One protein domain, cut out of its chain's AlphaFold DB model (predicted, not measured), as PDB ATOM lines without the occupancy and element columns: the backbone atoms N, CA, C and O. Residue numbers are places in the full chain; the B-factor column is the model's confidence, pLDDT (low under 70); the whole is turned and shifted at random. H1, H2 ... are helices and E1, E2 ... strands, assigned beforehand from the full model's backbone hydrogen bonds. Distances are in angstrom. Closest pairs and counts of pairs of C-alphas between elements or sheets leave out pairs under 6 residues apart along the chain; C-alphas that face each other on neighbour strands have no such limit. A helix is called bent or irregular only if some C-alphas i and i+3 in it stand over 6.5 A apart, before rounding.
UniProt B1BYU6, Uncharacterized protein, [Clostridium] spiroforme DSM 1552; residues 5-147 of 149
ATOM      1  N   HIS A   5     256.861 132.926 147.617       38.31
ATOM      2  CA  HIS A   5     255.399 132.960 147.529       38.31
ATOM      3  C   HIS A   5     254.703 131.724 146.931       38.31
ATOM      4  O   HIS A   5     253.635 131.380 147.442       38.31
ATOM      5  N   PHE A   6     255.262 131.032 145.924       45.53
ATOM      6  CA  PHE A   6     254.618 129.833 145.353       45.53
ATOM      7  C   PHE A   6     254.514 128.723 146.409       45.53
ATOM      8  O   PHE A   6     253.429 128.216 146.684       45.53
ATOM      9  N   ASN A   7     255.620 128.457 147.110       44.94
ATOM     10  CA  ASN A   7     255.678 127.457 148.175       44.94
ATOM     11  C   ASN A   7     254.945 127.889 149.459       44.94
ATOM     12  O   ASN A   7     254.273 127.076 150.095       44.94
ATOM     13  N   LYS A   8     254.998 129.173 149.844       45.44
ATOM     14  CA  LYS A   8     254.358 129.656 151.084       45.44
ATOM     15  C   LYS A   8     252.828 129.671 151.000       45.44
ATOM     16  O   LYS A   8     252.178 129.436 152.011       45.44
ATOM     17  N   LYS A   9     252.250 129.895 149.811       47.16
ATOM     18  CA  LYS A   9     250.791 129.846 149.589       47.16
ATOM     19  C   LYS A   9     250.260 128.410 149.497       47.16
ATOM     20  O   LYS A   9     249.104 128.162 149.816       47.16
ATOM     21  N   ILE A  10     251.116 127.481 149.079       50.69
ATOM     22  CA  ILE A  10     250.826 126.049 148.991       50.69
ATOM     23  C   ILE A  10     250.828 125.383 150.384       50.69
ATOM     24  O   ILE A  10     249.982 124.536 150.641       50.69
ATOM     25  N   ASN A  11     251.694 125.811 151.313       46.84
ATOM     26  CA  ASN A  11     251.786 125.224 152.662       46.84
ATOM     27  C   ASN A  11     250.698 125.684 153.657       46.84
ATOM     28  O   ASN A  11     250.482 125.012 154.661       46.84
ATOM     29  N   THR A  12     250.022 126.816 153.425       46.72
ATOM     30  CA  THR A  12     248.952 127.321 154.316       46.72
ATOM     31  C   THR A  12     247.563 126.781 153.984       46.72
ATOM     32  O   THR A  12     246.630 126.962 154.763       46.72
ATOM     33  N   ILE A  13     247.414 126.105 152.848       53.66
ATOM     34  CA  ILE A  13     246.168 125.480 152.423       53.66
ATOM     35  C   ILE A  13     246.394 123.980 152.595       53.66
ATOM     36  O   ILE A  13     246.982 123.372 151.714       53.66
ATOM     37  N   LEU A  14     245.955 123.370 153.703       52.22
ATOM     38  CA  LEU A  14     245.613 121.943 153.657       52.22
ATOM     39  C   LEU A  14     244.432 121.853 152.681       52.22
ATOM     40  O   LEU A  14     243.327 122.248 153.063       52.22
ATOM     41  N   PRO A  15     244.612 121.468 151.406       57.50
ATOM     42  CA  PRO A  15     243.529 121.581 150.462       57.50
ATOM     43  C   PRO A  15     242.668 120.339 150.619       57.50
ATOM     44  O   PRO A  15     243.163 119.214 150.665       57.50
ATOM     45  N   ASP A  16     241.361 120.547 150.599       63.81
ATOM     46  CA  ASP A  16     240.483 119.614 149.913       63.81
ATOM     47  C   ASP A  16     241.137 119.286 148.561       63.81
ATOM     48  O   ASP A  16     241.217 120.135 147.665       63.81
ATOM     49  N   LEU A  17     241.706 118.083 148.469       63.94
ATOM     50  CA  LEU A  17     242.512 117.611 147.346       63.94
ATOM     51  C   LEU A  17     241.781 117.792 146.005       63.94
ATOM     52  O   LEU A  17     242.403 118.043 144.976       63.94
ATOM     53  N   ASN A  18     240.446 117.794 146.041       68.12
ATOM     54  CA  ASN A  18     239.580 118.020 144.889       68.12
ATOM     55  C   ASN A  18     239.749 119.410 144.243       68.12
ATOM     56  O   ASN A  18     239.414 119.588 143.075       68.12
ATOM     57  N   LYS A  19     240.272 120.408 144.969       82.56
ATOM     58  CA  LYS A  19     240.463 121.787 144.472       82.56
ATOM     59  C   LYS A  19     241.918 122.136 144.167       82.56
ATOM     60  O   LYS A  19     242.185 123.224 143.652       82.56
ATOM     61  N   LEU A  20     242.858 121.240 144.462       83.06
ATOM     62  CA  LEU A  20     244.289 121.512 144.361       83.06
ATOM     63  C   LEU A  20     244.717 121.861 142.923       83.06
ATOM     64  O   LEU A  20     245.421 122.850 142.710       83.06
ATOM     65  N   GLU A  21     244.229 121.117 141.925       87.00
ATOM     66  CA  GLU A  21     244.532 121.386 140.511       87.00
ATOM     67  C   GLU A  21     244.042 122.768 140.058       87.00
ATOM     68  O   GLU A  21     244.775 123.496 139.381       87.00
ATOM     69  N   ALA A  22     242.833 123.159 140.469       88.88
ATOM     70  CA  ALA A  22     242.266 124.461 140.139       88.88
ATOM     71  C   ALA A  22     243.070 125.604 140.779       88.88
ATOM     72  O   ALA A  22     243.368 126.597 140.112       88.88
ATOM     73  N   LEU A  23     243.466 125.455 142.048       88.50
ATOM     74  CA  LEU A  23     244.266 126.449 142.769       88.50
ATOM     75  C   LEU A  23     245.649 126.635 142.144       88.50
ATOM     76  O   LEU A  23     246.062 127.770 141.900       88.50
ATOM     77  N   ILE A  24     246.348 125.540 141.840       87.75
ATOM     78  CA  ILE A  24     247.682 125.596 141.234       87.75
ATOM     79  C   ILE A  24     247.609 126.145 139.812       87.75
ATOM     80  O   ILE A  24     248.405 127.011 139.453       87.75
ATOM     81  N   SER A  25     246.628 125.713 139.018       90.19
ATOM     82  CA  SER A  25     246.423 126.241 137.666       90.19
ATOM     83  C   SER A  25     246.121 127.738 137.683       90.19
ATOM     84  O   SER A  25     246.682 128.481 136.878       90.19
ATOM     85  N   LYS A  26     245.281 128.201 138.618       91.00
ATOM     86  CA  LYS A  26     245.003 129.629 138.809       91.00
ATOM     87  C   LYS A  26     246.272 130.386 139.198       91.00
ATOM     88  O   LYS A  26     246.632 131.336 138.517       91.00
ATOM     89  N   SER A  27     246.989 129.917 140.222       89.31
ATOM     90  CA  SER A  27     248.227 130.554 140.687       89.31
ATOM     91  C   SER A  27     249.281 130.642 139.583       89.31
ATOM     92  O   SER A  27     249.940 131.671 139.446       89.31
ATOM     93  N   TYR A  28     249.434 129.585 138.780       92.00
ATOM     94  CA  TYR A  28     250.319 129.578 137.619       92.00
ATOM     95  C   TYR A  28     249.892 130.631 136.591       92.00
ATOM     96  O   TYR A  28     250.708 131.459 136.198       92.00
ATOM     97  N   ASN A  29     248.622 130.634 136.178       92.25
ATOM     98  CA  ASN A  29     248.127 131.571 135.169       92.25
ATOM     99  C   ASN A  29     248.249 133.028 135.624       92.25
ATOM    100  O   ASN A  29     248.710 133.859 134.846       92.25
ATOM    101  N   ASP A  30     247.887 133.322 136.875       91.69
ATOM    102  CA  ASP A  30     248.010 134.656 137.465       91.69
ATOM    103  C   ASP A  30     249.476 135.114 137.442       91.69
ATOM    104  O   ASP A  30     249.770 136.217 136.985       91.69
ATOM    105  N   SER A  31     250.401 134.226 137.829       89.31
ATOM    106  CA  SER A  31     251.843 134.509 137.810       89.31
ATOM    107  C   SER A  31     252.369 134.736 136.397       89.31
ATOM    108  O   SER A  31     253.150 135.647 136.183       89.31
ATOM    109  N   VAL A  32     251.943 133.940 135.409       89.44
ATOM    110  CA  VAL A  32     252.373 134.120 134.012       89.44
ATOM    111  C   VAL A  32     251.804 135.402 133.404       89.44
ATOM    112  O   VAL A  32     252.443 136.028 132.560       89.44
ATOM    113  N   ASN A  33     250.594 135.791 133.794       90.06
ATOM    114  CA  ASN A  33     249.940 136.991 133.286       90.06
ATOM    115  C   ASN A  33     250.509 138.283 133.874       90.06
ATOM    116  O   ASN A  33     250.419 139.309 133.209       90.06
ATOM    117  N   SER A  34     251.125 138.229 135.055       89.06
ATOM    118  CA  SER A  34     251.829 139.372 135.643       89.06
ATOM    119  C   SER A  34     253.268 139.542 135.143       89.06
ATOM    120  O   SER A  34     253.908 140.539 135.477       89.06
ATOM    121  N   LEU A  35     253.797 138.607 134.342       85.75
ATOM    122  CA  LEU A  35     255.156 138.706 133.807       85.75
ATOM    123  C   LEU A  35     255.280 139.860 132.812       85.75
ATOM    124  O   LEU A  35     254.596 139.893 131.788       85.75
ATOM    125  N   ASN A  36     256.239 140.749 133.072       86.62
ATOM    126  CA  ASN A  36     256.709 141.707 132.085       86.62
ATOM    127  C   ASN A  36     257.813 141.065 131.225       86.62
ATOM    128  O   ASN A  36     258.936 140.866 131.691       86.62
ATOM    129  N   PHE A  37     257.486 140.739 129.973       82.62
ATOM    130  CA  PHE A  37     258.418 140.103 129.038       82.62
ATOM    131  C   PHE A  37     259.489 141.048 128.485       82.62
ATOM    132  O   PHE A  37     260.506 140.559 127.996       82.62
ATOM    133  N   ASP A  38     259.309 142.366 128.596       81.81
ATOM    134  CA  ASP A  38     260.248 143.350 128.041       81.81
ATOM    135  C   ASP A  38     261.617 143.292 128.739       81.81
ATOM    136  O   ASP A  38     262.650 143.565 128.131       81.81
ATOM    137  N   ASN A  39     261.643 142.842 129.997       81.31
ATOM    138  CA  ASN A  39     262.858 142.711 130.807       81.31
ATOM    139  C   ASN A  39     263.581 141.367 130.619       81.31
ATOM    140  O   ASN A  39     264.438 141.001 131.425       81.31
ATOM    141  N   ILE A  40     263.212 140.588 129.600       83.81
ATOM    142  CA  ILE A  40     263.620 139.188 129.474       83.81
ATOM    143  C   ILE A  40     264.230 138.958 128.113       83.81
ATOM    144  O   ILE A  40     263.586 139.126 127.079       83.81
ATOM    145  N   LEU A  41     265.478 138.510 128.111       88.56
ATOM    146  CA  LEU A  41     266.190 138.203 126.884       88.56
ATOM    147  C   LEU A  41     265.973 136.744 126.492       88.56
ATOM    148  O   LEU A  41     265.965 135.840 127.330       88.56
ATOM    149  N   CYS A  42     265.825 136.502 125.193       87.31
ATOM    150  CA  CYS A  42     265.762 135.155 124.655       87.31
ATOM    151  C   CYS A  42     267.049 134.396 125.000       87.31
ATOM    152  O   CYS A  42     268.128 134.838 124.607       87.31
ATOM    153  N   PRO A  43     266.975 133.215 125.640       83.38
ATOM    154  CA  PRO A  43     268.173 132.456 125.999       83.38
ATOM    155  C   PRO A  43     268.923 131.907 124.775       83.38
ATOM    156  O   PRO A  43     270.029 131.402 124.913       83.38
ATOM    157  N   ASN A  44     268.321 131.974 123.581       86.31
ATOM    158  CA  ASN A  44     268.937 131.514 122.341       86.31
ATOM    159  C   ASN A  44     269.629 132.627 121.538       86.31
ATOM    160  O   ASN A  44     270.650 132.364 120.916       86.31
ATOM    161  N   CYS A  45     269.050 133.828 121.465       89.12
ATOM    162  CA  CYS A  45     269.570 134.908 120.612       89.12
ATOM    163  C   CYS A  45     269.607 136.283 121.285       89.12
ATOM    164  O   CYS A  45     269.876 137.274 120.618       89.12
ATOM    165  N   HIS A  46     269.280 136.356 122.574       88.44
ATOM    166  CA  HIS A  46     269.222 137.584 123.366       88.44
ATOM    167  C   HIS A  46     268.244 138.662 122.860       88.44
ATOM    168  O   HIS A  46     268.270 139.784 123.349       88.44
ATOM    169  N   GLY A  47     267.336 138.337 121.933       88.62
ATOM    170  CA  GLY A  47     266.245 139.235 121.541       88.62
ATOM    171  C   GLY A  47     265.199 139.397 122.650       88.62
ATOM    172  O   GLY A  47     264.913 138.441 123.368       88.62
ATOM    173  N   SER A  48     264.603 140.583 122.762       88.56
ATOM    174  CA  SER A  48     263.602 140.934 123.787       88.56
ATOM    175  C   SER A  48     262.151 140.887 123.293       88.56
ATOM    176  O   SER A  48     261.219 141.063 124.069       88.56
ATOM    177  N   LEU A  49     261.928 140.645 121.997       92.25
ATOM    178  CA  LEU A  49     260.585 140.644 121.419       92.25
ATOM    179  C   LEU A  49     259.918 139.275 121.568       92.25
ATOM    180  O   LEU A  49     260.300 138.303 120.907       92.25
ATOM    181  N   TRP A  50     258.875 139.228 122.391       92.75
ATOM    182  CA  TRP A  50     258.116 138.022 122.703       92.75
ATOM    183  C   TRP A  50     256.672 138.118 122.230       92.75
ATOM    184  O   TRP A  50     256.034 139.161 122.329       92.75
ATOM    185  N   ILE A  51     256.122 136.995 121.774       93.81
ATOM    186  CA  ILE A  51     254.678 136.842 121.580       93.81
ATOM    187  C   ILE A  51     254.173 135.586 122.276       93.81
ATOM    188  O   ILE A  51     254.854 134.558 122.285       93.81
ATOM    189  N   ARG A  52     252.956 135.634 122.828       92.94
ATOM    190  CA  ARG A  52     252.250 134.412 123.236       92.94
ATOM    191  C   ARG A  52     251.937 133.601 121.983       92.94
ATOM    192  O   ARG A  52     251.365 134.125 121.035       92.94
ATOM    193  N   HIS A  53     252.352 132.340 121.975       93.44
ATOM    194  CA  HIS A  53     252.306 131.495 120.785       93.44
ATOM    195  C   HIS A  53     251.314 130.343 120.933       93.44
ATOM    196  O   HIS A  53     250.468 130.144 120.069       93.44
ATOM    197  N   ALA A  54     251.422 129.572 122.016       94.19
ATOM    198  CA  ALA A  54     250.629 128.360 122.194       94.19
ATOM    199  C   ALA A  54     250.545 127.949 123.667       94.19
ATOM    200  O   ALA A  54     251.141 128.569 124.549       94.19
ATOM    201  N   TYR A  55     249.848 126.844 123.914       95.56
ATOM    202  CA  TYR A  55     249.789 126.183 125.210       95.56
ATOM    203  C   TYR A  55     250.049 124.685 125.050       95.56
ATOM    204  O   TYR A  55     249.799 124.121 123.985       95.56
ATOM    205  N   TYR A  56     250.518 124.028 126.108       93.75
ATOM    206  CA  TYR A  56     250.487 122.568 126.209       93.75
ATOM    207  C   TYR A  56     250.117 122.141 127.625       93.75
ATOM    208  O   TYR A  56     250.327 122.880 128.583       93.75
ATOM    209  N   PHE A  57     249.565 120.940 127.771       94.12
ATOM    210  CA  PHE A  57     249.300 120.390 129.093       94.12
ATOM    211  C   PHE A  57     250.519 119.651 129.622       94.12
ATOM    212  O   PHE A  57     251.066 118.772 128.957       94.12
ATOM    213  N   ARG A  58     250.902 119.979 130.848       91.81
ATOM    214  CA  ARG A  58     251.961 119.313 131.588       91.81
ATOM    215  C   ARG A  58     251.375 118.651 132.819       91.81
ATOM    216  O   ARG A  58     250.595 119.262 133.537       91.81
ATOM    217  N   THR A  59     251.780 117.415 133.067       92.00
ATOM    218  CA  THR A  59     251.540 116.774 134.357       92.00
ATOM    219  C   THR A  59     252.688 117.095 135.304       92.00
ATOM    220  O   THR A  59     253.845 116.924 134.916       92.00
ATOM    221  N   ILE A  60     252.370 117.492 136.533       89.88
ATOM    222  CA  ILE A  60     253.316 117.515 137.648       89.88
ATOM    223  C   ILE A  60     252.754 116.757 138.854       89.88
ATOM    224  O   ILE A  60     251.539 116.645 139.003       89.88
ATOM    225  N   PHE A  61     253.636 116.219 139.686       86.94
ATOM    226  CA  PHE A  61     253.285 115.596 140.953       86.94
ATOM    227  C   PHE A  61     253.542 116.585 142.083       86.94
ATOM    228  O   PHE A  61     254.655 117.079 142.206       86.94
ATOM    229  N   ILE A  62     252.510 116.888 142.867       81.31
ATOM    230  CA  ILE A  62     252.585 117.735 144.064       81.31
ATOM    231  C   ILE A  62     251.735 117.059 145.136       81.31
ATOM    232  O   ILE A  62     250.611 116.655 144.848       81.31
ATOM    233  N   PHE A  63     252.252 116.926 146.360       76.19
ATOM    234  CA  PHE A  63     251.540 116.289 147.481       76.19
ATOM    235  C   PHE A  63     250.965 114.905 147.139       76.19
ATOM    236  O   PHE A  63     249.814 114.597 147.444       76.19
ATOM    237  N   ASN A  64     251.754 114.080 146.445       74.50
ATOM    238  CA  ASN A  64     251.353 112.759 145.947       74.50
ATOM    239  C   ASN A  64     250.137 112.776 144.996       74.50
ATOM    240  O   ASN A  64     249.561 111.729 144.705       74.50
ATOM    241  N   GLN A  65     249.766 113.943 144.469       80.81
ATOM    242  CA  GLN A  65     248.695 114.100 143.497       80.81
ATOM    243  C   GLN A  65     249.249 114.393 142.117       80.81
ATOM    244  O   GLN A  65     250.199 115.158 141.955       80.81
ATOM    245  N   LYS A  66     248.610 113.810 141.106       88.44
ATOM    246  CA  LYS A  66     248.880 114.115 139.706       88.44
ATOM    247  C   LYS A  66     248.057 115.334 139.306       88.44
ATOM    248  O   LYS A  66     246.837 115.252 139.265       88.44
ATOM    249  N   ILE A  67     248.730 116.428 138.973       89.12
ATOM    250  CA  ILE A  67     248.104 117.706 138.629       89.12
ATOM    251  C   ILE A  67     248.400 118.041 137.178       89.12
ATOM    252  O   ILE A  67     249.552 117.968 136.738       89.12
ATOM    253  N   ARG A  68     247.374 118.439 136.425       92.31
ATOM    254  CA  ARG A  68     247.520 118.846 135.027       92.31
ATOM    255  C   ARG A  68     247.455 120.367 134.889       92.31
ATOM    256  O   ARG A  68     246.431 120.987 135.118       92.31
ATOM    257  N   ILE A  69     248.553 120.974 134.441       91.88
ATOM    258  CA  ILE A  69     248.686 122.429 134.279       91.88
ATOM    259  C   ILE A  69     248.787 122.775 132.798       91.88
ATOM    260  O   ILE A  69     249.510 122.125 132.038       91.88
ATOM    261  N   ARG A  70     248.078 123.821 132.371       94.81
ATOM    262  CA  ARG A  70     248.171 124.361 131.010       94.81
ATOM    263  C   ARG A  70     249.332 125.354 130.909       94.81
ATOM    264  O   ARG A  70     249.167 126.535 131.184       94.81
ATOM    265  N   ILE A  71     250.496 124.875 130.485       93.56
ATOM    266  CA  ILE A  71     251.725 125.662 130.367       93.56
ATOM    267  C   ILE A  71     251.664 126.601 129.160       93.56
ATOM    268  O   ILE A  71     251.381 126.176 128.037       93.56
ATOM    269  N   THR A  72     251.979 127.874 129.394       94.12
ATOM    270  CA  THR A  72     252.095 128.914 128.366       94.12
ATOM    271  C   THR A  72     253.409 128.771 127.604       94.12
ATOM    272  O   THR A  72     254.477 128.590 128.195       94.12
ATOM    273  N   ARG A  73     253.339 128.889 126.275       92.88
ATOM    274  CA  ARG A  73     254.500 128.982 125.387       92.88
ATOM    275  C   ARG A  73     254.549 130.352 124.728       92.88
ATOM    276  O   ARG A  73     253.573 130.792 124.115       92.88
ATOM    277  N   ILE A  74     255.711 130.982 124.806       92.75
ATOM    278  CA  ILE A  74     256.037 132.224 124.104       92.75
ATOM    279  C   ILE A  74     256.985 131.930 122.947       92.75
ATOM    280  O   ILE A  74     257.676 130.916 122.948       92.75
ATOM    281  N   MET A  75     257.012 132.793 121.943       93.56
ATOM    282  CA  MET A  75     257.936 132.704 120.818       93.56
ATOM    283  C   MET A  75     258.749 133.987 120.725       93.56
ATOM    284  O   MET A  75     258.184 135.080 120.774       93.56
ATOM    285  N   CYS A  76     260.065 133.846 120.586       93.69
ATOM    286  CA  CYS A  76     260.950 134.966 120.312       93.69
ATOM    287  C   CYS A  76     260.777 135.385 118.850       93.69
ATOM    288  O   CYS A  76     260.999 134.581 117.943       93.69
ATOM    289  N   LYS A  77     260.411 136.643 118.599       95.38
ATOM    290  CA  LYS A  77     260.250 137.175 117.238       95.38
ATOM    291  C   LYS A  77     261.575 137.288 116.485       95.38
ATOM    292  O   LYS A  77     261.566 137.184 115.266       95.38
ATOM    293  N   SER A  78     262.693 137.447 117.194       94.00
ATOM    294  CA  SER A  78     264.012 137.613 116.573       94.00
ATOM    295  C   SER A  78     264.579 136.314 115.993       94.00
ATOM    296  O   SER A  78     265.237 136.358 114.964       94.00
ATOM    297  N   CYS A  79     264.349 135.155 116.628       93.62
ATOM    298  CA  CYS A  79     264.871 133.863 116.144       93.62
ATOM    299  C   CYS A  79     263.800 132.811 115.824       93.62
ATOM    300  O   CYS A  79     264.139 131.693 115.444       93.62
ATOM    301  N   GLY A  80     262.519 133.119 116.038       92.81
ATOM    302  CA  GLY A  80     261.398 132.203 115.799       92.81
ATOM    303  C   GLY A  80     261.304 131.021 116.771       92.81
ATOM    304  O   GLY A  80     260.378 130.218 116.665       92.81
ATOM    305  N   LYS A  81     262.223 130.879 117.736       90.31
ATOM    306  CA  LYS A  81     262.186 129.764 118.690       90.31
ATOM    307  C   LYS A  81     261.090 129.955 119.736       90.31
ATOM    308  O   LYS A  81     260.828 131.061 120.210       90.31
ATOM    309  N   THR A  82     260.458 128.846 120.111       91.62
ATOM    310  CA  THR A  82     259.422 128.810 121.150       91.62
ATOM    311  C   THR A  82     259.993 128.367 122.486       91.62
ATOM    312  O   THR A  82     260.774 127.418 122.535       91.62
ATOM    313  N   HIS A  83     259.505 128.959 123.566       88.62
ATOM    314  CA  HIS A  83     259.954 128.706 124.920       88.62
ATOM    315  C   HIS A  83     258.754 128.440 125.828       88.62
ATOM    316  O   HIS A  83     257.730 129.119 125.735       88.62
ATOM    317  N   ALA A  84     258.863 127.433 126.690       90.06
ATOM    318  CA  ALA A  84     257.871 127.174 127.728       90.06
ATOM    319  C   ALA A  84     258.155 128.061 128.945       90.06
ATOM    320  O   ALA A  84     259.311 128.168 129.351       90.06
ATOM    321  N   ILE A  85     257.103 128.646 129.520       89.62
ATOM    322  CA  ILE A  85     257.172 129.394 130.778       89.62
ATOM    323  C   ILE A  85     256.933 128.415 131.919       89.62
ATOM    324  O   ILE A  85     255.803 127.965 132.134       89.62
ATOM    325  N   LEU A  86     257.999 128.058 132.626       89.25
ATOM    326  CA  LEU A  86     257.929 127.174 133.784       89.25
ATOM    327  C   LEU A  86     257.993 127.996 135.069       89.25
ATOM    328  O   LEU A  86     258.795 128.927 135.163       89.25
ATOM    329  N   ALA A  87     257.141 127.643 136.032       86.00
ATOM    330  CA  ALA A  87     257.240 128.175 137.383       86.00
ATOM    331  C   ALA A  87     258.442 127.552 138.101       86.00
ATOM    332  O   ALA A  87     258.834 126.423 137.785       86.00
ATOM    333  N   GLU A  88     258.989 128.279 139.075       78.44
ATOM    334  CA  GLU A  88     259.962 127.742 140.026       78.44
ATOM    335  C   GLU A  88     259.472 126.401 140.595       78.44
ATOM    336  O   GLU A  88     258.268 126.165 140.714       78.44
ATOM    337  N   ASP A  89     260.416 125.506 140.885       84.75
ATOM    338  CA  ASP A  89     260.184 124.118 141.304       84.75
ATOM    339  C   ASP A  89     259.757 123.159 140.166       84.75
ATOM    340  O   ASP A  89     259.908 121.946 140.295       84.75
ATOM    341  N   MET A  90     259.326 123.646 138.991       88.25
ATOM    342  CA  MET A  90     259.140 122.789 137.807       88.25
ATOM    343  C   MET A  90     260.466 122.568 137.066       88.25
ATOM    344  O   MET A  90     261.092 123.519 136.601       88.25
ATOM    345  N   ILE A  91     260.858 121.311 136.842       87.44
ATOM    346  CA  ILE A  91     262.085 120.965 136.097       87.44
ATOM    347  C   ILE A  91     261.724 120.514 134.678       87.44
ATOM    348  O   ILE A  91     260.908 119.608 134.563       87.44
ATOM    349  N   PRO A  92     262.278 121.054 133.574       87.38
ATOM    350  CA  PRO A  92     261.980 120.617 132.200       87.38
ATOM    351  C   PRO A  92     261.924 119.089 132.014       87.38
ATOM    352  O   PRO A  92     262.780 118.372 132.511       87.38
ATOM    353  N   PHE A  93     260.907 118.592 131.300       85.12
ATOM    354  CA  PHE A  93     260.675 117.163 130.993       85.12
ATOM    355  C   PHE A  93     260.558 116.192 132.185       85.12
ATOM    356  O   PHE A  93     260.391 114.994 131.970       85.12
ATOM    357  N   ILE A  94     260.574 116.686 133.423       86.75
ATOM    358  CA  ILE A  94     260.372 115.895 134.640       86.75
ATOM    359  C   ILE A  94     259.005 116.229 135.248       86.75
ATOM    360  O   ILE A  94     258.592 117.388 135.276       86.75
ATOM    361  N   SER A  95     258.268 115.214 135.699       89.25
ATOM    362  CA  SER A  95     256.956 115.414 136.338       89.25
ATOM    363  C   SER A  95     257.058 115.688 137.841       89.25
ATOM    364  O   SER A  95     256.108 116.189 138.422       89.25
ATOM    365  N   LEU A  96     258.179 115.352 138.478       86.44
ATOM    366  CA  LEU A  96     258.454 115.699 139.873       86.44
ATOM    367  C   LEU A  96     258.843 117.174 139.995       86.44
ATOM    368  O   LEU A  96     259.467 117.731 139.084       86.44
ATOM    369  N   THR A  97     258.503 117.779 141.129       87.06
ATOM    370  CA  THR A  97     259.077 119.067 141.511       87.06
ATOM    371  C   THR A  97     260.549 118.919 141.886       87.06
ATOM    372  O   THR A  97     261.030 117.811 142.146       87.06
ATOM    373  N   PHE A  98     261.284 120.029 141.906       86.62
ATOM    374  CA  PHE A  98     262.658 120.039 142.388       86.62
ATOM    375  C   PHE A  98     262.731 119.644 143.859       86.62
ATOM    376  O   PHE A  98     263.549 118.799 144.205       86.62
ATOM    377  N   HIS A  99     261.819 120.142 144.690       84.81
ATOM    378  CA  HIS A  99     261.722 119.757 146.096       84.81
ATOM    379  C   HIS A  99     261.497 118.254 146.298       84.81
ATOM    380  O   HIS A  99     262.176 117.621 147.109       84.81
ATOM    381  N   ASP A 100     260.573 117.651 145.547       83.19
ATOM    382  CA  ASP A 100     260.297 116.217 145.664       83.19
ATOM    383  C   ASP A 100     261.463 115.380 145.129       83.19
ATOM    384  O   ASP A 100     261.843 114.381 145.744       83.19
ATOM    385  N   LEU A 101     262.090 115.809 144.030       85.38
ATOM    386  CA  LEU A 101     263.294 115.162 143.517       85.38
ATOM    387  C   LEU A 101     264.450 115.252 144.524       85.38
ATOM    388  O   LEU A 101     265.125 114.251 144.757       85.38
ATOM    389  N   TYR A 102     264.646 116.414 145.151       85.56
ATOM    390  CA  TYR A 102     265.663 116.639 146.176       85.56
ATOM    391  C   TYR A 102     265.463 115.690 147.356       85.56
ATOM    392  O   TYR A 102     266.394 114.987 147.750       85.56
ATOM    393  N   LYS A 103     264.230 115.570 147.861       80.94
ATOM    394  CA  LYS A 103     263.901 114.594 148.909       80.94
ATOM    395  C   LYS A 103     264.227 113.169 148.478       80.94
ATOM    396  O   LYS A 103     264.884 112.467 149.241       80.94
ATOM    397  N   ILE A 104     263.824 112.748 147.281       79.75
ATOM    398  CA  ILE A 104     264.100 111.391 146.786       79.75
ATOM    399  C   ILE A 104     265.613 111.129 146.745       79.75
ATOM    400  O   ILE A 104     266.071 110.093 147.215       79.75
ATOM    401  N   VAL A 105     266.403 112.064 146.221       82.31
ATOM    402  CA  VAL A 105     267.849 111.871 146.035       82.31
ATOM    403  C   VAL A 105     268.623 111.936 147.359       82.31
ATOM    404  O   VAL A 105     269.504 111.100 147.576       82.31
ATOM    405  N   ILE A 106     268.291 112.885 148.244       78.88
ATOM    406  CA  ILE A 106     269.031 113.160 149.487       78.88
ATOM    407  C   ILE A 106     268.530 112.327 150.668       78.88
ATOM    408  O   ILE A 106     269.323 111.669 151.336       78.88
ATOM    409  N   THR A 107     267.222 112.328 150.940       70.00
ATOM    410  CA  THR A 107     266.667 111.695 152.157       70.00
ATOM    411  C   THR A 107     266.512 110.180 152.045       70.00
ATOM    412  O   THR A 107     266.116 109.533 153.009       70.00
ATOM    413  N   ALA A 108     266.833 109.608 150.881       62.91
ATOM    414  CA  ALA A 108     266.810 108.175 150.605       62.91
ATOM    415  C   ALA A 108     265.483 107.458 150.924       62.91
ATOM    416  O   ALA A 108     265.472 106.237 151.034       62.91
ATOM    417  N   LEU A 109     264.367 108.188 151.034       58.56
ATOM    418  CA  LEU A 109     263.026 107.628 151.203       58.56
ATOM    419  C   LEU A 109     262.635 106.874 149.916       58.56
ATOM    420  O   LEU A 109     262.358 107.521 148.899       58.56
ATOM    421  N   PRO A 110     262.586 105.527 149.909       57.16
ATOM    422  CA  PRO A 110     262.234 104.766 148.722       57.16
ATOM    423  C   PRO A 110     260.707 104.699 148.636       57.16
ATOM    424  O   PRO A 110     260.087 103.668 148.867       57.16
ATOM    425  N   ILE A 111     260.080 105.840 148.344       56.09
ATOM    426  CA  ILE A 111     258.641 105.914 148.028       56.09
ATOM    427  C   ILE A 111     258.387 105.317 146.627       56.09
ATOM    428  O   ILE A 111     257.275 104.928 146.281       56.09
ATOM    429  N   LEU A 112     259.441 105.234 145.811       61.88
ATOM    430  CA  LEU A 112     259.469 104.608 144.494       61.88
ATOM    431  C   LEU A 112     260.093 103.212 144.573       61.88
ATOM    432  O   LEU A 112     260.868 102.921 145.484       61.88
ATOM    433  N   ASN A 113     259.802 102.365 143.578       67.44
ATOM    434  CA  ASN A 113     260.495 101.085 143.444       67.44
ATOM    435  C   ASN A 113     262.026 101.291 143.422       67.44
ATOM    436  O   ASN A 113     262.542 102.349 143.037       67.44
ATOM    437  N   SER A 114     262.762 100.263 143.838       73.94
ATOM    438  CA  SER A 114     264.221 100.334 143.982       73.94
ATOM    439  C   SER A 114     264.932 100.737 142.684       73.94
ATOM    440  O   SER A 114     265.914 101.477 142.730       73.94
ATOM    441  N   SER A 115     264.416 100.328 141.520       79.25
ATOM    442  CA  SER A 115     265.005 100.646 140.216       79.25
ATOM    443  C   SER A 115     264.816 102.109 139.797       79.25
ATOM    444  O   SER A 115     265.771 102.732 139.331       79.25
ATOM    445  N   HIS A 116     263.633 102.702 139.990       76.50
ATOM    446  CA  HIS A 116     263.406 104.124 139.709       76.50
ATOM    447  C   HIS A 116     264.162 105.006 140.695       76.50
ATOM    448  O   HIS A 116     264.747 106.006 140.282       76.50
ATOM    449  N   PHE A 117     264.194 104.631 141.976       79.38
ATOM    450  CA  PHE A 117     265.001 105.328 142.972       79.38
ATOM    451  C   PHE A 117     266.481 105.351 142.564       79.38
ATOM    452  O   PHE A 117     267.091 106.419 142.507       79.38
ATOM    453  N   TYR A 118     267.036 104.189 142.199       81.56
ATOM    454  CA  TYR A 118     268.417 104.077 141.734       81.56
ATOM    455  C   TYR A 118     268.675 104.941 140.494       81.56
ATOM    456  O   TYR A 118     269.633 105.712 140.476       81.56
ATOM    457  N   TYR A 119     267.797 104.877 139.487       84.38
ATOM    458  CA  TYR A 119     267.904 105.699 138.281       84.38
ATOM    459  C   TYR A 119     267.923 107.198 138.600       84.38
ATOM    460  O   TYR A 119     268.796 107.916 138.113       84.38
ATOM    461  N   LEU A 120     266.978 107.679 139.415       81.75
ATOM    462  CA  LEU A 120     266.876 109.097 139.764       81.75
ATOM    463  C   LEU A 120     268.103 109.563 140.549       81.75
ATOM    464  O   LEU A 120     268.689 110.589 140.203       81.75
ATOM    465  N   LYS A 121     268.533 108.789 141.552       82.38
ATOM    466  CA  LYS A 121     269.726 109.094 142.348       82.38
ATOM    467  C   LYS A 121     270.980 109.130 141.478       82.38
ATOM    468  O   LYS A 121     271.731 110.097 141.527       82.38
ATOM    469  N   HIS A 122     271.182 108.127 140.630       84.12
ATOM    470  CA  HIS A 122     272.334 108.080 139.733       84.12
ATOM    471  C   HIS A 122     272.321 109.230 138.715       84.12
ATOM    472  O   HIS A 122     273.347 109.851 138.466       84.12
ATOM    473  N   LYS A 123     271.159 109.549 138.134       84.25
ATOM    474  CA  LYS A 123     271.038 110.596 137.109       84.25
ATOM    475  C   LYS A 123     271.192 112.013 137.663       84.25
ATOM    476  O   LYS A 123     271.704 112.873 136.953       84.25
ATOM    477  N   PHE A 124     270.702 112.270 138.876       84.38
ATOM    478  CA  PHE A 124     270.549 113.633 139.391       84.38
ATOM    479  C   PHE A 124     271.397 113.965 140.616       84.38
ATOM    480  O   PHE A 124     271.471 115.138 140.955       84.38
ATOM    481  N   SER A 125     272.075 112.996 141.241       81.62
ATOM    482  CA  SER A 125     272.939 113.239 142.413       81.62
ATOM    483  C   SER A 125     273.945 114.374 142.214       81.62
ATOM    484  O   SER A 125     274.091 115.199 143.103       81.62
ATOM    485  N   CYS A 126     274.572 114.480 141.039       78.25
ATOM    486  CA  CYS A 126     275.559 115.530 140.751       78.25
ATOM    487  C   CYS A 126     274.963 116.928 140.505       78.25
ATOM    488  O   CYS A 126     275.711 117.892 140.375       78.25
ATOM    489  N   PHE A 127     273.640 117.043 140.371       76.25
ATOM    490  CA  PHE A 127     272.958 118.288 139.997       76.25
ATOM    491  C   PHE A 127     271.905 118.712 141.021       76.25
ATOM    492  O   PHE A 127     271.223 119.712 140.816       76.25
ATOM    493  N   ILE A 128     271.719 117.929 142.085       76.06
ATOM    494  CA  ILE A 128     270.565 118.078 142.967       76.06
ATOM    495  C   ILE A 128     270.638 119.331 143.839       76.06
ATOM    496  O   ILE A 128     269.599 119.842 144.236       76.06
ATOM    497  N   ASP A 129     271.839 119.860 144.066       78.44
ATOM    498  CA  ASP A 129     272.052 121.063 144.874       78.44
ATOM    499  C   ASP A 129     271.882 122.365 144.071       78.44
ATOM    500  O   ASP A 129     271.864 123.449 144.649       78.44
ATOM    501  N   ASP A 130     271.717 122.283 142.744       84.56
ATOM    502  CA  ASP A 130     271.556 123.451 141.876       84.56
ATOM    503  C   ASP A 130     270.383 123.270 140.898       84.56
ATOM    504  O   ASP A 130     270.474 122.619 139.849       84.56
ATOM    505  N   TYR A 131     269.261 123.914 141.231       82.50
ATOM    506  CA  TYR A 131     268.044 123.924 140.419       82.50
ATOM    507  C   TYR A 131     268.279 124.423 138.982       82.50
ATOM    508  O   TYR A 131     267.691 123.878 138.039       82.50
ATOM    509  N   PHE A 132     269.141 125.426 138.775       80.00
ATOM    510  CA  PHE A 132     269.409 125.970 137.442       80.00
ATOM    511  C   PHE A 132     270.215 124.996 136.601       80.00
ATOM    512  O   PHE A 132     269.869 124.766 135.438       80.00
ATOM    513  N   VAL A 133     271.255 124.395 137.179       82.12
ATOM    514  CA  VAL A 133     272.058 123.370 136.503       82.12
ATOM    515  C   VAL A 133     271.186 122.172 136.151       82.12
ATOM    516  O   VAL A 133     271.211 121.716 135.006       82.12
ATOM    517  N   LEU A 134     270.340 121.715 137.076       83.44
ATOM    518  CA  LEU A 134     269.402 120.627 136.830       83.44
ATOM    519  C   LEU A 134     268.418 120.955 135.698       83.44
ATOM    520  O   LEU A 134     268.162 120.122 134.817       83.44
ATOM    521  N   CYS A 135     267.862 122.165 135.689       82.06
ATOM    522  CA  CYS A 135     266.958 122.583 134.630       82.06
ATOM    523  C   CYS A 135     267.668 122.700 133.283       82.06
ATOM    524  O   CYS A 135     267.108 122.276 132.272       82.06
ATOM    525  N   LYS A 136     268.899 123.221 133.261       79.81
ATOM    526  CA  LYS A 136     269.726 123.309 132.055       79.81
ATOM    527  C   LYS A 136     270.065 121.920 131.517       79.81
ATOM    528  O   LYS A 136     269.891 121.696 130.323       79.81
ATOM    529  N   PHE A 137     270.439 120.980 132.387       81.88
ATOM    530  CA  PHE A 137     270.733 119.587 132.037       81.88
ATOM    531  C   PHE A 137     269.541 118.884 131.382       81.88
ATOM    532  O   PHE A 137     269.694 118.166 130.397       81.88
ATOM    533  N   ASN A 138     268.331 119.118 131.894       78.69
ATOM    534  CA  ASN A 138     267.123 118.555 131.295       78.69
ATOM    535  C   ASN A 138     266.582 119.401 130.134       78.69
ATOM    536  O   ASN A 138     265.677 118.969 129.423       78.69
ATOM    537  N   SER A 139     267.104 120.604 129.909       73.25
ATOM    538  CA  SER A 139     266.651 121.452 128.818       73.25
ATOM    539  C   SER A 139     267.251 121.015 127.485       73.25
ATOM    540  O   SER A 139     268.456 120.851 127.343       73.25
ATOM    541  N   ARG A 140     266.419 120.928 126.445       62.03
ATOM    542  CA  ARG A 140     266.888 120.822 125.054       62.03
ATOM    543  C   ARG A 140     267.205 122.209 124.450       62.03
ATOM    544  O   ARG A 140     266.936 122.421 123.275       62.03
ATOM    545  N   ASN A 141     267.725 123.153 125.254       53.38
ATOM    546  CA  ASN A 141     268.057 124.558 124.912       53.38
ATOM    547  C   ASN A 141     266.908 125.592 124.788       53.38
ATOM    548  O   ASN A 141     267.036 126.530 124.004       53.38
ATOM    549  N   LEU A 142     265.787 125.481 125.523       53.00
ATOM    550  CA  LEU A 142     264.622 126.375 125.308       53.00
ATOM    551  C   LEU A 142     263.731 126.820 126.498       53.00
ATOM    552  O   LEU A 142     262.788 127.567 126.234       53.00
ATOM    553  N   PRO A 143     263.898 126.434 127.774       54.81
ATOM    554  CA  PRO A 143     262.984 126.923 128.808       54.81
ATOM    555  C   PRO A 143     263.292 128.387 129.150       54.81
ATOM    556  O   PRO A 143     264.455 128.740 129.329       54.81
ATOM    557  N   VAL A 144     262.254 129.224 129.275       56.75
ATOM    558  CA  VAL A 144     262.368 130.431 130.103       56.75
ATOM    559  C   VAL A 144     261.867 130.036 131.484       56.75
ATOM    560  O   VAL A 144     260.684 129.747 131.680       56.75
ATOM    561  N   ILE A 145     262.807 129.933 132.415       61.09
ATOM    562  CA  ILE A 145     262.536 129.624 133.815       61.09
ATOM    563  C   ILE A 145     262.296 130.954 134.504       61.09
ATOM    564  O   ILE A 145     263.132 131.851 134.416       61.09
ATOM    565  N   PHE A 146     261.155 131.083 135.165       54.72
ATOM    566  CA  PHE A 146     260.824 132.295 135.888       54.72
ATOM    567  C   PHE A 146     260.944 132.072 137.383       54.72
ATOM    568  O   PHE A 146     260.208 131.277 137.967       54.72
ATOM    569  N   ILE A 147     261.837 132.848 137.986       43.56
ATOM    570  CA  ILE A 147     261.781 133.204 139.395       43.56
ATOM    571  C   ILE A 147     261.046 134.549 139.408       43.56
ATOM    572  O   ILE A 147     261.602 135.564 138.988       43.56
TER     573      ILE A 147
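AT A GLANCE: This is residues 5 to 147 of the 149 residues of an uncharacterized protein of [Clostridium] spiroforme DSM 1552 (UniProt B1BYU6). A strongly twisted sheet, built mainly from the long hairpin of E1 and E2 with the shorter E3 and E4 beside it, has the long helix H2 over one face. H3, H4 and H5 form a looser helical group away from the sheet, and H1 is near H2. The printed part has 143 residues, with five named helices and four named strands in the order H1 H2 E1 E2 E3 H3 H4 H5 E4; the class is mixed, helices and strands. The sheet's order is E1, E2, E3, E4, with the first two pairs antiparallel and the last parallel. The whole is compact, with a radius of gyration of the C-alphas of 16.2 A and spans of 46 by 36 by 23 A.

HOW THE PARTS SIT: E1, residues 50 to 62, E2, residues 65 to 76, and E3, residues 82 to 87, form a meander, each strand the antiparallel neighbour of the one before. E1 and E2 are a hairpin, with N 58 and O 69 at 2.8 A; E1 bends by 77 degrees at residue 53. E2 and E3 are a hairpin, with N 83 and O 74 at 2.7 A. E4, residues 144 to 146, is parallel to E3, with N 144 and O 84 at 3.1 A. H2, residues 17 to 33, is on the sheet at a height of 8.4 A, making two layers, helix on one face of a sheet; it lies over E2 and E3 and runs along the strands, at 12 degrees to E2 on the local plane. The closest C-alphas of H2 and E2 are those of Glu 21 and Ile 67, 5.5 A apart. H1, residues 5 to 11, is close to H2 but not clearly touching, with the closest C-alphas, Phe 6 and Ser 27, 7.9 A apart. H3, residues 98 to 106, H4, residues 114 to 127, and H5, residues 131 to 138, are not on the sheet; with E3 and E4 they make a strand-helix-strand unit, two parallel neighbour strands with helices between. H3 and H4 touch, about perpendicular at 73 degrees, closest at C-alphas of Val 105 and Lys 121, 5.0 A. H4, with residues 124 to 127 alone, and H5 only just touch, only at the corner, with 3 pairs of C-alphas within 8 A; the closest are those of Phe 127 and Leu 134, 5.3 A. Every O i to N i+4 pair is within hydrogen-bond range in H1, H3 and H5, against 11 of 13 in H2 and 8 of 10 in H4.

IN THESE COORDINATES: H1 begins at C-alpha 5, (255.399, 132.960, 147.529). From first to last C-alpha, E2 measures 33.5 A, E1 30.0 A, H2 25.1 A, H4 20.4 A and E3 16.4 A. H2 and H4 are irregular: C-alphas 18 and 21 are 7.4 A apart, and C-alphas 123 and 126 are 7.6 A apart. E4 ends at C-alpha 146, (260.824, 132.295, 135.888).

THE WHOLE: The two C-alphas farthest apart, those of Leu 49 and Ser 114, are 46.3 A apart. The printed part has no cut. The link from H2 to E1, residues 34 to 49, is long. The mean pLDDT of the printed part is 80.1; residues 5 to 18, 108 to 113 and 140 to 147 are under 70.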